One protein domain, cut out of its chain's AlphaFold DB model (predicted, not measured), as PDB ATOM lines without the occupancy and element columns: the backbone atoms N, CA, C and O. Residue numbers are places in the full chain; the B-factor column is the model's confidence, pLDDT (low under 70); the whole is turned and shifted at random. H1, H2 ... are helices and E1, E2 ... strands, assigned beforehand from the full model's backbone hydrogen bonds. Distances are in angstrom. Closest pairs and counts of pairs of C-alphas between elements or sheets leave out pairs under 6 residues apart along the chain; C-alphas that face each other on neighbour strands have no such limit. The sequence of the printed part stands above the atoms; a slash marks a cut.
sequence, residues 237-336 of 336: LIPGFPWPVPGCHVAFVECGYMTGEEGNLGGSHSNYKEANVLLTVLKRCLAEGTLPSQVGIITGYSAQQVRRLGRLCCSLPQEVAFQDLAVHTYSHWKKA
ATOM      1  N   LEU A 237     372.704 215.465 318.034       93.44
ATOM      2  CA  LEU A 237     372.890 214.949 316.687       93.44
ATOM      3  C   LEU A 237     372.117 213.638 316.517       93.44
ATOM      4  O   LEU A 237     372.079 212.806 317.421       93.44
ATOM      5  N   ILE A 238     371.550 213.431 315.327       93.56
ATOM      6  CA  ILE A 238     370.872 212.173 314.998       93.56
ATOM      7  C   ILE A 238     371.912 211.037 315.010       93.56
ATOM      8  O   ILE A 238     372.916 211.152 314.292       93.56
ATOM      9  N   PRO A 239     371.702 209.958 315.786       92.56
ATOM     10  CA  PRO A 239     372.636 208.840 315.844       92.56
ATOM     11  C   PRO A 239     372.627 208.046 314.528       92.56
ATOM     12  O   PRO A 239     371.685 208.113 313.741       92.56
ATOM     13  N   GLY A 240     373.711 207.322 314.243       91.31
ATOM     14  CA  GLY A 240     373.853 206.510 313.022       91.31
ATOM     15  C   GLY A 240     374.190 207.273 311.739       91.31
ATOM     16  O   GLY A 240     374.579 206.655 310.742       91.31
ATOM     17  N   PHE A 241     374.135 208.606 311.749       93.75
ATOM     18  CA  PHE A 241     374.643 209.419 310.649       93.75
ATOM     19  C   PHE A 241     376.092 209.872 310.913       93.75
ATOM     20  O   PHE A 241     376.372 210.437 311.972       93.75
ATOM     21  N   PRO A 242     377.033 209.661 309.971       91.69
ATOM     22  CA  PRO A 242     378.415 210.109 310.119       91.69
ATOM     23  C   PRO A 242     378.513 211.620 309.872       91.69
ATOM     24  O   PRO A 242     378.843 212.066 308.774       91.69
ATOM     25  N   TRP A 243     378.186 212.416 310.891       94.19
ATOM     26  CA  TRP A 243     378.219 213.875 310.802       94.19
ATOM     27  C   TRP A 243     379.628 214.374 310.443       94.19
ATOM     28  O   TRP A 243     380.578 214.076 311.166       94.19
ATOM     29  N   PRO A 244     379.784 215.147 309.349       94.00
ATOM     30  CA  PRO A 244     381.102 215.549 308.856       94.00
ATOM     31  C   PRO A 244     381.785 216.580 309.763       94.00
ATOM     32  O   PRO A 244     383.008 216.677 309.779       94.00
ATOM     33  N   VAL A 245     380.996 217.359 310.508       93.31
ATOM     34  CA  VAL A 245     381.480 218.400 311.415       93.31
ATOM     35  C   VAL A 245     380.841 218.182 312.790       93.31
ATOM     36  O   VAL A 245     379.610 218.216 312.886       93.31
ATOM     37  N   PRO A 246     381.634 217.983 313.862       89.25
ATOM     38  CA  PRO A 246     381.108 217.834 315.218       89.25
ATOM     39  C   PRO A 246     380.206 219.007 315.627       89.25
ATOM     40  O   PRO A 246     380.547 220.169 315.418       89.25
ATOM     41  N   GLY A 247     379.035 218.702 316.193       88.38
ATOM     42  CA  GLY A 247     378.040 219.697 316.624       88.38
ATOM     43  C   GLY A 247     377.257 220.388 315.495       88.38
ATOM     44  O   GLY A 247     376.308 221.127 315.768       88.38
ATOM     45  N   CYS A 248     377.592 220.146 314.224       93.62
ATOM     46  CA  CYS A 248     376.843 220.686 313.093       93.62
ATOM     47  C   CYS A 248     375.718 219.732 312.682       93.62
ATOM     48  O   CYS A 248     375.967 218.611 312.252       93.62
ATOM     49  N   HIS A 249     374.477 220.208 312.752       95.19
ATOM     50  CA  HIS A 249     373.276 219.438 312.409       95.19
ATOM     51  C   HIS A 249     372.881 219.583 310.929       95.19
ATOM     52  O   HIS A 249     371.713 219.453 310.569       95.19
ATOM     53  N   VAL A 250     373.846 219.920 310.071       95.38
ATOM     54  CA  VAL A 250     373.656 220.080 308.628       95.38
ATOM     55  C   VAL A 250     374.765 219.328 307.912       95.38
ATOM     56  O   VAL A 250     375.944 219.497 308.220       95.38
ATOM     57  N   ALA A 251     374.380 218.516 306.934       94.81
ATOM     58  CA  ALA A 251     375.303 217.845 306.039       94.81
ATOM     59  C   ALA A 251     374.752 217.894 304.616       94.81
ATOM     60  O   ALA A 251     373.568 217.644 304.390       94.81
ATOM     61  N   PHE A 252     375.622 218.204 303.661       93.50
ATOM     62  CA  PHE A 252     375.326 218.081 302.241       93.50
ATOM     63  C   PHE A 252     376.019 216.824 301.719       93.50
ATOM     64  O   PHE A 252     377.239 216.705 301.825       93.50
ATOM     65  N   VAL A 253     375.246 215.872 301.192       90.62
ATOM     66  CA  VAL A 253     375.769 214.600 300.676       90.62
ATOM     67  C   VAL A 253     375.715 214.626 299.155       90.62
ATOM     68  O   VAL A 253     374.650 214.493 298.551       90.62
ATOM     69  N   GLU A 254     376.874 214.798 298.530       87.00
ATOM     70  CA  GLU A 254     376.997 214.753 297.077       87.00
ATOM     71  C   GLU A 254     376.717 213.329 296.564       87.00
ATOM     72  O   GLU A 254     377.383 212.368 296.944       87.00
ATOM     73  N   CYS A 255     375.712 213.183 295.696       83.56
ATOM     74  CA  CYS A 255     375.287 211.888 295.143       83.56
ATOM     75  C   CYS A 255     375.900 211.579 293.753       83.56
ATOM     76  O   CYS A 255     375.524 210.592 293.113       83.56
ATOM     77  N   GLY A 256     376.858 212.405 293.308       73.69
ATOM     78  CA  GLY A 256     377.588 212.302 292.039       73.69
ATOM     79  C   GLY A 256     376.861 212.886 290.813       73.69
ATOM     80  O   GLY A 256     375.633 212.923 290.753       73.69
ATOM     81  N   TYR A 257     377.637 213.301 289.803       58.84
ATOM     82  CA  TYR A 257     377.156 213.879 288.538       58.84
ATOM     83  C   TYR A 257     376.813 212.787 287.521       58.84
ATOM     84  O   TYR A 257     377.660 212.377 286.738       58.84
ATOM     85  N   MET A 258     375.580 212.292 287.511       53.09
ATOM     86  CA  MET A 258     375.013 211.634 286.327       53.09
ATOM     87  C   MET A 258     373.533 211.977 286.277       53.09
ATOM     88  O   MET A 258     372.857 211.889 287.302       53.09
ATOM     89  N   THR A 259     373.051 212.353 285.091       53.66
ATOM     90  CA  THR A 259     371.634 212.579 284.786       53.66
ATOM     91  C   THR A 259     370.802 211.476 285.430       53.66
ATOM     92  O   THR A 259     370.965 210.302 285.085       53.66
ATOM     93  N   GLY A 260     369.950 211.828 286.398       50.75
ATOM     94  CA  GLY A 260     368.919 210.904 286.858       50.75
ATOM     95  C   GLY A 260     368.174 210.373 285.634       50.75
ATOM     96  O   GLY A 260     368.033 211.094 284.649       50.75
ATOM     97  N   GLU A 261     367.738 209.116 285.654       52.66
ATOM     98  CA  GLU A 261     366.806 208.652 284.629       52.66
ATOM     99  C   GLU A 261     365.559 209.538 284.713       52.66
ATOM    100  O   GLU A 261     364.728 209.393 285.616       52.66
ATOM    101  N   GLU A 262     365.473 210.506 283.801       53.69
ATOM    102  CA  GLU A 262     364.329 211.380 283.604       53.69
ATOM    103  C   GLU A 262     363.160 210.503 283.154       53.69
ATOM    104  O   GLU A 262     362.907 210.293 281.971       53.69
ATOM    105  N   GLY A 263     362.465 209.910 284.124       50.84
ATOM    106  CA  GLY A 263     361.270 209.115 283.893       50.84
ATOM    107  C   GLY A 263     360.127 210.020 283.449       50.84
ATOM    108  O   GLY A 263     359.261 210.358 284.258       50.84
ATOM    109  N   ASN A 264     360.138 210.403 282.172       48.06
ATOM    110  CA  ASN A 264     359.281 211.401 281.539       48.06
ATOM    111  C   ASN A 264     357.842 210.897 281.324       48.06
ATOM    112  O   ASN A 264     357.335 210.791 280.213       48.06
ATOM    113  N   LEU A 265     357.166 210.546 282.415       45.44
ATOM    114  CA  LEU A 265     355.739 210.238 282.425       45.44
ATOM    115  C   LEU A 265     355.055 211.279 283.303       45.44
ATOM    116  O   LEU A 265     354.974 211.098 284.521       45.44
ATOM    117  N   GLY A 266     354.610 212.363 282.661       55.25
ATOM    118  CA  GLY A 266     353.807 213.430 283.267       55.25
ATOM    119  C   GLY A 266     354.564 214.688 283.716       55.25
ATOM    120  O   GLY A 266     353.993 215.467 284.471       55.25
ATOM    121  N   GLY A 267     355.822 214.901 283.300       61.59
ATOM    122  CA  GLY A 267     356.566 216.142 283.587       61.59
ATOM    123  C   GLY A 267     357.133 216.281 285.010       61.59
ATOM    124  O   GLY A 267     357.397 217.394 285.453       61.59
ATOM    125  N   SER A 268     357.316 215.177 285.745       66.06
ATOM    126  CA  SER A 268     357.947 215.160 287.077       66.06
ATOM    127  C   SER A 268     359.199 214.276 287.088       66.06
ATOM    128  O   SER A 268     359.218 213.225 286.453       66.06
ATOM    129  N   HIS A 269     360.211 214.658 287.874       75.75
ATOM    130  CA  HIS A 269     361.538 214.026 287.880       75.75
ATOM    131  C   HIS A 269     361.747 213.056 289.059       75.75
ATOM    132  O   HIS A 269     361.080 213.159 290.093       75.75
ATOM    133  N   SER A 270     362.669 212.099 288.908       77.81
ATOM    134  CA  SER A 270     363.105 211.191 289.980       77.81
ATOM    135  C   SER A 270     364.586 210.838 289.841       77.81
ATOM    136  O   SER A 270     365.057 210.659 288.722       77.81
ATOM    137  N   ASN A 271     365.291 210.659 290.956       82.56
ATOM    138  CA  ASN A 271     366.690 210.247 291.002       82.56
ATOM    139  C   ASN A 271     366.854 209.015 291.904       82.56
ATOM    140  O   ASN A 271     366.633 209.063 293.117       82.56
ATOM    141  N   TYR A 272     367.244 207.890 291.297       80.19
ATOM    142  CA  TYR A 272     367.423 206.621 292.002       80.19
ATOM    143  C   TYR A 272     368.660 206.610 292.912       80.19
ATOM    144  O   TYR A 272     368.616 206.009 293.985       80.19
ATOM    145  N   LYS A 273     369.747 207.296 292.530       82.50
ATOM    146  CA  LYS A 273     370.973 207.349 293.342       82.50
ATOM    147  C   LYS A 273     370.742 208.115 294.639       82.50
ATOM    148  O   LYS A 273     371.054 207.590 295.703       82.50
ATOM    149  N   GLU A 274     370.122 209.293 294.555       87.06
ATOM    150  CA  GLU A 274     369.714 210.068 295.736       87.06
ATOM    151  C   GLU A 274     368.831 209.236 296.669       87.06
ATOM    152  O   GLU A 274     369.043 209.205 297.878       87.06
ATOM    153  N   ALA A 275     367.871 208.502 296.101       84.38
ATOM    154  CA  ALA A 275     366.959 207.685 296.885       84.38
ATOM    155  C   ALA A 275     367.674 206.518 297.600       84.38
ATOM    156  O   ALA A 275     367.352 206.212 298.746       84.38
ATOM    157  N   ASN A 276     368.677 205.898 296.969       84.56
ATOM    158  CA  ASN A 276     369.491 204.850 297.594       84.56
ATOM    159  C   ASN A 276     370.416 205.382 298.693       84.56
ATOM    160  O   ASN A 276     370.570 204.735 299.734       84.56
ATOM    161  N   VAL A 277     371.028 206.549 298.480       88.88
ATOM    162  CA  VAL A 277     371.842 207.219 299.504       88.88
ATOM    163  C   VAL A 277     370.968 207.546 300.712       88.88
ATOM    164  O   VAL A 277     371.314 207.176 301.834       88.88
ATOM    165  N   LEU A 278     369.792 208.133 300.479       89.25
ATOM    166  CA  LEU A 278     368.816 208.418 301.525       89.25
ATOM    167  C   LEU A 278     368.397 207.151 302.279       89.25
ATOM    168  O   LEU A 278     368.374 207.161 303.505       89.25
ATOM    169  N   LEU A 279     368.105 206.051 301.576       86.50
ATOM    170  CA  LEU A 279     367.741 204.784 302.216       86.50
ATOM    171  C   LEU A 279     368.877 204.243 303.093       86.50
ATOM    172  O   LEU A 279     368.625 203.726 304.177       86.50
ATOM    173  N   THR A 280     370.123 204.367 302.638       88.50
ATOM    174  CA  THR A 280     371.300 203.942 303.407       88.50
ATOM    175  C   THR A 280     371.440 204.758 304.689       88.50
ATOM    176  O   THR A 280     371.658 204.189 305.756       88.50
ATOM    177  N   VAL A 281     371.268 206.080 304.592       91.00
ATOM    178  CA  VAL A 281     371.258 206.985 305.748       91.00
ATOM    179  C   VAL A 281     370.133 206.612 306.706       91.00
ATOM    180  O   VAL A 281     370.386 206.376 307.884       91.00
ATOM    181  N   LEU A 282     368.911 206.473 306.193       89.44
ATOM    182  CA  LEU A 282     367.735 206.153 306.987       89.44
ATOM    183  C   LEU A 282     367.902 204.830 307.738       89.44
ATOM    184  O   LEU A 282     367.680 204.786 308.942       89.44
ATOM    185  N   LYS A 283     368.361 203.768 307.063       88.38
ATOM    186  CA  LYS A 283     368.606 202.460 307.694       88.38
ATOM    187  C   LYS A 283     369.572 202.554 308.872       88.38
ATOM    188  O   LYS A 283     369.323 201.922 309.891       88.38
ATOM    189  N   ARG A 284     370.643 203.345 308.750       91.75
ATOM    190  CA  ARG A 284     371.606 203.542 309.843       91.75
ATOM    191  C   ARG A 284     370.995 204.321 311.003       91.75
ATOM    192  O   ARG A 284     371.120 203.885 312.138       91.75
ATOM    193  N   CYS A 285     370.298 205.422 310.726       92.31
ATOM    194  CA  CYS A 285     369.674 206.222 311.782       92.31
ATOM    195  C   CYS A 285     368.611 205.430 312.555       92.31
ATOM    196  O   CYS A 285     368.555 205.512 313.781       92.31
ATOM    197  N   LEU A 286     367.786 204.649 311.849       89.69
ATOM    198  CA  LEU A 286     366.762 203.798 312.460       89.69
ATOM    199  C   LEU A 286     367.387 202.666 313.291       89.69
ATOM    200  O   LEU A 286     366.924 202.402 314.396       89.69
ATOM    201  N   ALA A 287     368.454 202.028 312.794       90.44
ATOM    202  CA  ALA A 287     369.163 200.973 313.527       90.44
ATOM    203  C   ALA A 287     369.786 201.475 314.842       90.44
ATOM    204  O   ALA A 287     369.867 200.721 315.806       90.44
ATOM    205  N   GLU A 288     370.167 202.751 314.895       93.19
ATOM    206  CA  GLU A 288     370.712 203.414 316.088       93.19
ATOM    207  C   GLU A 288     369.626 204.100 316.947       93.19
ATOM    208  O   GLU A 288     369.926 204.940 317.794       93.19
ATOM    209  N   GLY A 289     368.348 203.759 316.739       90.06
ATOM    210  CA  GLY A 289     367.246 204.148 317.624       90.06
ATOM    211  C   GLY A 289     366.488 205.422 317.243       90.06
ATOM    212  O   GLY A 289     365.613 205.848 317.999       90.06
ATOM    213  N   THR A 290     366.758 206.028 316.082       90.50
ATOM    214  CA  THR A 290     365.898 207.111 315.569       90.50
ATOM    215  C   THR A 290     364.517 206.547 315.252       90.50
ATOM    216  O   THR A 290     364.402 205.573 314.510       90.50
ATOM    217  N   LEU A 291     363.452 207.154 315.777       89.31
ATOM    218  CA  LEU A 291     362.095 206.676 315.507       89.31
ATOM    219  C   LEU A 291     361.627 207.139 314.116       89.31
ATOM    220  O   LEU A 291     361.854 208.301 313.768       89.31
ATOM    221  N   PRO A 292     360.903 206.308 313.343       85.50
ATOM    222  CA  PRO A 292     360.346 206.718 312.050       85.50
ATOM    223  C   PRO A 292     359.514 208.008 312.126       85.50
ATOM    224  O   PRO A 292     359.669 208.897 311.292       85.50
ATOM    225  N   SER A 293     358.733 208.174 313.199       85.81
ATOM    226  CA  SER A 293     357.901 209.358 313.450       85.81
ATOM    227  C   SER A 293     358.686 210.657 313.681       85.81
ATOM    228  O   SER A 293     358.108 211.741 313.635       85.81
ATOM    229  N   GLN A 294     359.999 210.572 313.923       88.50
ATOM    230  CA  GLN A 294     360.896 211.724 314.051       88.50
ATOM    231  C   GLN A 294     361.520 212.135 312.708       88.50
ATOM    232  O   GLN A 294     362.215 213.150 312.647       88.50
ATOM    233  N   VAL A 295     361.287 211.371 311.634       88.56
ATOM    234  CA  VAL A 295     361.911 211.580 310.325       88.56
ATOM    235  C   VAL A 295     360.902 212.116 309.312       88.56
ATOM    236  O   VAL A 295     359.862 211.519 309.042       88.56
ATOM    237  N   GLY A 296     361.265 213.239 308.690       89.12
ATOM    238  CA  GLY A 296     360.579 213.803 307.533       89.12
ATOM    239  C   GLY A 296     361.455 213.753 306.289       89.12
ATOM    240  O   GLY A 296     362.615 214.161 306.335       89.12
ATOM    241  N   ILE A 297     360.904 213.291 305.166       88.56
ATOM    242  CA  ILE A 297     361.588 213.284 303.869       88.56
ATOM    243  C   ILE A 297     360.869 214.251 302.935       88.56
ATOM    244  O   ILE A 297     359.684 214.088 302.639       88.56
ATOM    245  N   ILE A 298     361.607 215.243 302.438       89.62
ATOM    246  CA  ILE A 298     361.077 216.294 301.568       89.62
ATOM    247  C   ILE A 298     361.725 216.195 300.189       89.62
ATOM    248  O   ILE A 298     362.941 216.066 300.069       89.62
ATOM    249  N   THR A 299     360.918 216.285 299.132       88.25
ATOM    250  CA  THR A 299     361.407 216.341 297.746       88.25
ATOM    251  C   THR A 299     360.661 217.385 296.910       88.25
ATOM    252  O   THR A 299     359.502 217.706 297.173       88.25
ATOM    253  N   GLY A 300     361.318 217.945 295.893       85.25
ATOM    254  CA  GLY A 300     360.693 218.894 294.965       85.25
ATOM    255  C   GLY A 300     359.729 218.242 293.967       85.25
ATOM    256  O   GLY A 300     358.856 218.920 293.432       85.25
ATOM    257  N   TYR A 301     359.850 216.930 293.734       81.31
ATOM    258  CA  TYR A 301     359.156 216.244 292.645       81.31
ATOM    259  C   TYR A 301     358.244 215.124 293.148       81.31
ATOM    260  O   TYR A 301     358.670 214.217 293.867       81.31
ATOM    261  N   SER A 302     356.986 215.133 292.704       78.56
ATOM    262  CA  SER A 302     355.995 214.113 293.069       78.56
ATOM    263  C   SER A 302     356.394 212.713 292.590       78.56
ATOM    264  O   SER A 302     356.173 211.729 293.294       78.56
ATOM    265  N   ALA A 303     357.051 212.600 291.431       76.88
ATOM    266  CA  ALA A 303     357.570 211.322 290.943       76.88
ATOM    267  C   ALA A 303     358.653 210.735 291.866       76.88
ATOM    268  O   ALA A 303     358.657 209.519 292.071       76.88
ATOM    269  N   GLN A 304     359.517 211.562 292.469       81.12
ATOM    270  CA  GLN A 304     360.492 211.105 293.466       81.12
ATOM    271  C   GLN A 304     359.788 210.569 294.720       81.12
ATOM    272  O   GLN A 304     360.102 209.465 295.173       81.12
ATOM    273  N   GLN A 305     358.792 211.306 295.225       79.00
ATOM    274  CA  GLN A 305     357.979 210.918 296.383       79.00
ATOM    275  C   GLN A 305     357.282 209.566 296.153       79.00
ATOM    276  O   GLN A 305     357.475 208.617 296.911       79.00
ATOM    277  N   VAL A 306     356.489 209.460 295.084       69.94
ATOM    278  CA  VAL A 306     355.568 208.334 294.882       69.94
ATOM    279  C   VAL A 306     356.272 207.106 294.303       69.94
ATOM    280  O   VAL A 306     356.041 205.988 294.759       69.94
ATOM    281  N   ARG A 307     357.133 207.267 293.287       68.25
ATOM    282  CA  ARG A 307     357.673 206.110 292.545       68.25
ATOM    283  C   ARG A 307     358.894 205.490 293.197       68.25
ATOM    284  O   ARG A 307     359.099 204.287 293.052       68.25
ATOM    285  N   ARG A 308     359.743 206.295 293.832       69.44
ATOM    286  CA  ARG A 308     361.033 205.824 294.350       69.44
ATOM    287  C   ARG A 308     360.994 205.710 295.860       69.44
ATOM    288  O   ARG A 308     361.167 204.607 296.361       69.44
ATOM    289  N   LEU A 309     360.683 206.795 296.564       71.50
ATOM    290  CA  LEU A 309     360.653 206.780 298.027       71.50
ATOM    291  C   LEU A 309     359.557 205.851 298.565       71.50
ATOM    292  O   LEU A 309     359.850 205.036 299.437       71.50
ATOM    293  N   GLY A 310     358.366 205.860 297.955       68.81
ATOM    294  CA  GLY A 310     357.304 204.894 298.264       68.81
ATOM    295  C   GLY A 310     357.736 203.429 298.122       68.81
ATOM    296  O   GLY A 310     357.477 202.622 299.007       68.81
ATOM    297  N   ARG A 311     358.462 203.078 297.050       66.12
ATOM    298  CA  ARG A 311     358.949 201.701 296.825       66.12
ATOM    299  C   ARG A 311     360.127 201.324 297.724       66.12
ATOM    300  O   ARG A 311     360.233 200.174 298.133       66.12
ATOM    301  N   LEU A 312     361.023 202.267 298.010       66.38
ATOM    302  CA  LEU A 312     362.230 202.023 298.804       66.38
ATOM    303  C   LEU A 312     361.916 201.858 300.291       66.38
ATOM    304  O   LEU A 312     362.587 201.082 300.963       66.38
ATOM    305  N   CYS A 313     360.867 202.503 300.799       64.12
ATOM    306  CA  CYS A 313     360.433 202.282 302.176       64.12
ATOM    307  C   CYS A 313     359.858 200.877 302.395       64.12
ATOM    308  O   CYS A 313     360.028 200.330 303.476       64.12
ATOM    309  N   CYS A 314     359.314 200.220 301.363       63.97
ATOM    310  CA  CYS A 314     358.951 198.797 301.436       63.97
ATOM    311  C   CYS A 314     360.163 197.856 301.613       63.97
ATOM    312  O   CYS A 314     359.979 196.662 301.821       63.97
ATOM    313  N   SER A 315     361.395 198.370 301.495       66.12
ATOM    314  CA  SER A 315     362.646 197.628 301.729       66.12
ATOM    315  C   SER A 315     363.298 197.925 303.091       66.12
ATOM    316  O   SER A 315     364.444 197.521 303.339       66.12
ATOM    317  N   LEU A 316     362.604 198.682 303.948       68.56
ATOM    318  CA  LEU A 316     362.928 198.826 305.367       68.56
ATOM    319  C   LEU A 316     362.480 197.562 306.134       68.56
ATOM    320  O   LEU A 316     361.680 196.789 305.602       68.56
ATOM    321  N   PRO A 317     363.026 197.297 307.336       63.66
ATOM    322  CA  PRO A 317     362.612 196.157 308.160       63.66
ATOM    323  C   PRO A 317     361.085 196.106 308.344       63.66
ATOM    324  O   PRO A 317     360.446 197.155 308.368       63.66
ATOM    325  N   GLN A 318     360.509 194.905 308.504       56.12
ATOM    326  CA  GLN A 318     359.049 194.680 308.581       56.12
ATOM    327  C   GLN A 318     358.323 195.514 309.657       56.12
ATOM    328  O   GLN A 318     357.110 195.678 309.580       56.12
ATOM    329  N   GLU A 319     359.059 196.049 310.629       56.16
ATOM    330  CA  GLU A 319     358.559 196.849 311.751       56.16
ATOM    331  C   GLU A 319     358.400 198.348 311.431       56.16
ATOM    332  O   GLU A 319     357.840 199.080 312.242       56.16
ATOM    333  N   VAL A 320     358.868 198.822 310.269       59.81
ATOM    334  CA  VAL A 320     358.732 200.225 309.842       59.81
ATOM    335  C   VAL A 320     357.816 200.286 308.628       59.81
ATOM    336  O   VAL A 320     358.237 200.001 307.503       59.81
ATOM    337  N   ALA A 321     356.554 200.663 308.830       59.81
ATOM    338  CA  ALA A 321     355.636 200.842 307.719       59.81
ATOM    339  C   ALA A 321     355.908 202.188 307.023       59.81
ATOM    340  O   ALA A 321     356.257 203.184 307.650       59.81
ATOM    341  N   PHE A 322     355.715 202.251 305.701       59.41
ATOM    342  CA  PHE A 322     355.905 203.489 304.925       59.41
ATOM    343  C   PHE A 322     355.068 204.665 305.453       59.41
ATOM    344  O   PHE A 322     355.507 205.808 305.403       59.41
ATOM    345  N   GLN A 323     353.884 204.371 305.986       60.91
ATOM    346  CA  GLN A 323     352.985 205.338 306.618       60.91
ATOM    347  C   GLN A 323     353.553 205.976 307.898       60.91
ATOM    348  O   GLN A 323     353.084 207.040 308.292       60.91
ATOM    349  N   ASP A 324     354.566 205.363 308.517       66.00
ATOM    350  CA  ASP A 324     355.207 205.875 309.732       66.00
ATOM    351  C   ASP A 324     356.287 206.926 309.416       66.00
ATOM    352  O   ASP A 324     356.757 207.621 310.317       66.00
ATOM    353  N   LEU A 325     356.673 207.059 308.138       72.56
ATOM    354  CA  LEU A 325     357.599 208.071 307.635       72.56
ATOM    355  C   LEU A 325     356.829 209.173 306.903       72.56
ATOM    356  O   LEU A 325     356.126 208.930 305.920       72.56
ATOM    357  N   ALA A 326     357.024 210.420 307.323       79.31
ATOM    358  CA  ALA A 326     356.393 211.562 306.676       79.31
ATOM    359  C   ALA A 326     357.148 211.928 305.381       79.31
ATOM    360  O   ALA A 326     358.094 212.720 305.389       79.31
ATOM    361  N   VAL A 327     356.750 211.333 304.251       80.88
ATOM    362  CA  VAL A 327     357.352 211.580 302.927       80.88
ATOM    363  C   VAL A 327     356.451 212.484 302.089       80.88
ATOM    364  O   VAL A 327     355.416 212.053 301.577       80.88
ATOM    365  N   HIS A 328     356.863 213.735 301.889       81.19
ATOM    366  CA  HIS A 328     356.035 214.762 301.254       81.19
ATOM    367  C   HIS A 328     356.801 215.577 300.208       81.19
ATOM    368  O   HIS A 328     358.022 215.726 300.268       81.19
ATOM    369  N   THR A 329     356.082 216.163 299.245       80.81
ATOM    370  CA  THR A 329     356.660 217.293 298.506       80.81
ATOM    371  C   THR A 329     356.744 218.517 299.412       80.81
ATOM    372  O   THR A 329     355.975 218.628 300.367       80.81
ATOM    373  N   TYR A 330     357.614 219.478 299.096       75.00
ATOM    374  CA  TYR A 330     357.747 220.712 299.889       75.00
ATOM    375  C   TYR A 330     356.401 221.429 300.128       75.00
ATOM    376  O   TYR A 330     356.079 221.820 301.249       75.00
ATOM    377  N   SER A 331     355.560 221.510 299.091       68.38
ATOM    378  CA  SER A 331     354.217 222.100 299.163       68.38
ATOM    379  C   SER A 331     353.246 221.352 300.085       68.38
ATOM    380  O   SER A 331     352.361 221.982 300.663       68.38
ATOM    381  N   HIS A 332     353.389 220.032 300.223       71.25
ATOM    382  CA  HIS A 332     352.577 219.225 301.135       71.25
ATOM    383  C   HIS A 332     353.129 219.264 302.561       71.25
ATOM    384  O   HIS A 332     352.341 219.392 303.489       71.25
ATOM    385  N   TRP A 333     354.455 219.241 302.733       75.50
ATOM    386  CA  TRP A 333     355.101 219.315 304.045       75.50
ATOM    387  C   TRP A 333     354.720 220.588 304.802       75.50
ATOM    388  O   TRP A 333     354.415 220.533 305.982       75.50
ATOM    389  N   LYS A 334     354.680 221.738 304.115       65.12
ATOM    390  CA  LYS A 334     354.262 223.002 304.738       65.12
ATOM    391  C   LYS A 334     352.799 222.976 305.200       65.12
ATOM    392  O   LYS A 334     352.427 223.709 306.108       65.12
ATOM    393  N   LYS A 335     351.958 222.182 304.533       56.88
ATOM    394  CA  LYS A 335     350.530 222.096 304.839       56.88
ATOM    395  C   LYS A 335     350.227 221.073 305.928       56.88
ATOM    396  O   LYS A 335     349.191 221.259 306.549       56.88
ATOM    397  N   ALA A 336     351.051 220.035 306.093       47.75
ATOM    398  CA  ALA A 336     350.900 218.952 307.071       47.75
ATOM    399  C   ALA A 336     351.192 219.434 308.504       47.75
ATOM    400  O   ALA A 336     350.388 219.105 309.407       47.75
TER     401      ALA A 336
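This is residues 237 to 336 of the 336 residues of the protein "Upf1 protein" of Symbiodinium sp. CCMP2456 (UniProt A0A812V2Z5). Two short parallel strands, E1 and E2, lie side by side; H2 packs mainly on E2, and part of the long H1 packs on H2. Residues 237 to 271, with no named element, loop round the outside. Of 100 printed residues, 40 are in named elements, mostly helix, ordered H1 E1 H2 E2 H3. The whole is compact, radius of gyration of the C-alphas 14.0 A, spanning 40 by 31 by 27 A.

Find E1, residues 296 to 299, and E2, 326 to 329. H2 is 302 to 313, 15.6 A; H3 is 330 to 333. H1, 272 to 287, runs 22.3 A from C-alpha 272 at (367.423, 206.621, 292.002) to C-alpha 287 at (369.163, 200.973, 313.527).

Between E1 and E2, N 297 and O 326 are 2.9 A apart, within hydrogen-bond range. E1, H2, E2 form a strand-helix-strand unit, a helix between parallel neighbours, its crossover right-handed. The closest C-alphas of H2 and E2, Ser 302 and Thr 329, are 6.3 A apart. H1, with residues 272 to 279 alone, touches H2; the closest C-alphas, Ala 275 and Leu 309, are 6.5 A apart. Their tilt is steep, 44 degrees, the same way. Ile 298 of E1 and Tyr 330 of H3 have the closest C-alphas, 5.8 A apart. Every O i to N i+4 pair is within range in H1, 5 of 8 in H2; H3 is too short.

The C-alphas farthest apart, Pro 246 and Gly 266, are 42.3 A apart. The printed part has no cut. H2 to E2 is a long link. Confidence is low, for instance, at residues 257 to 268 and 310 to 324.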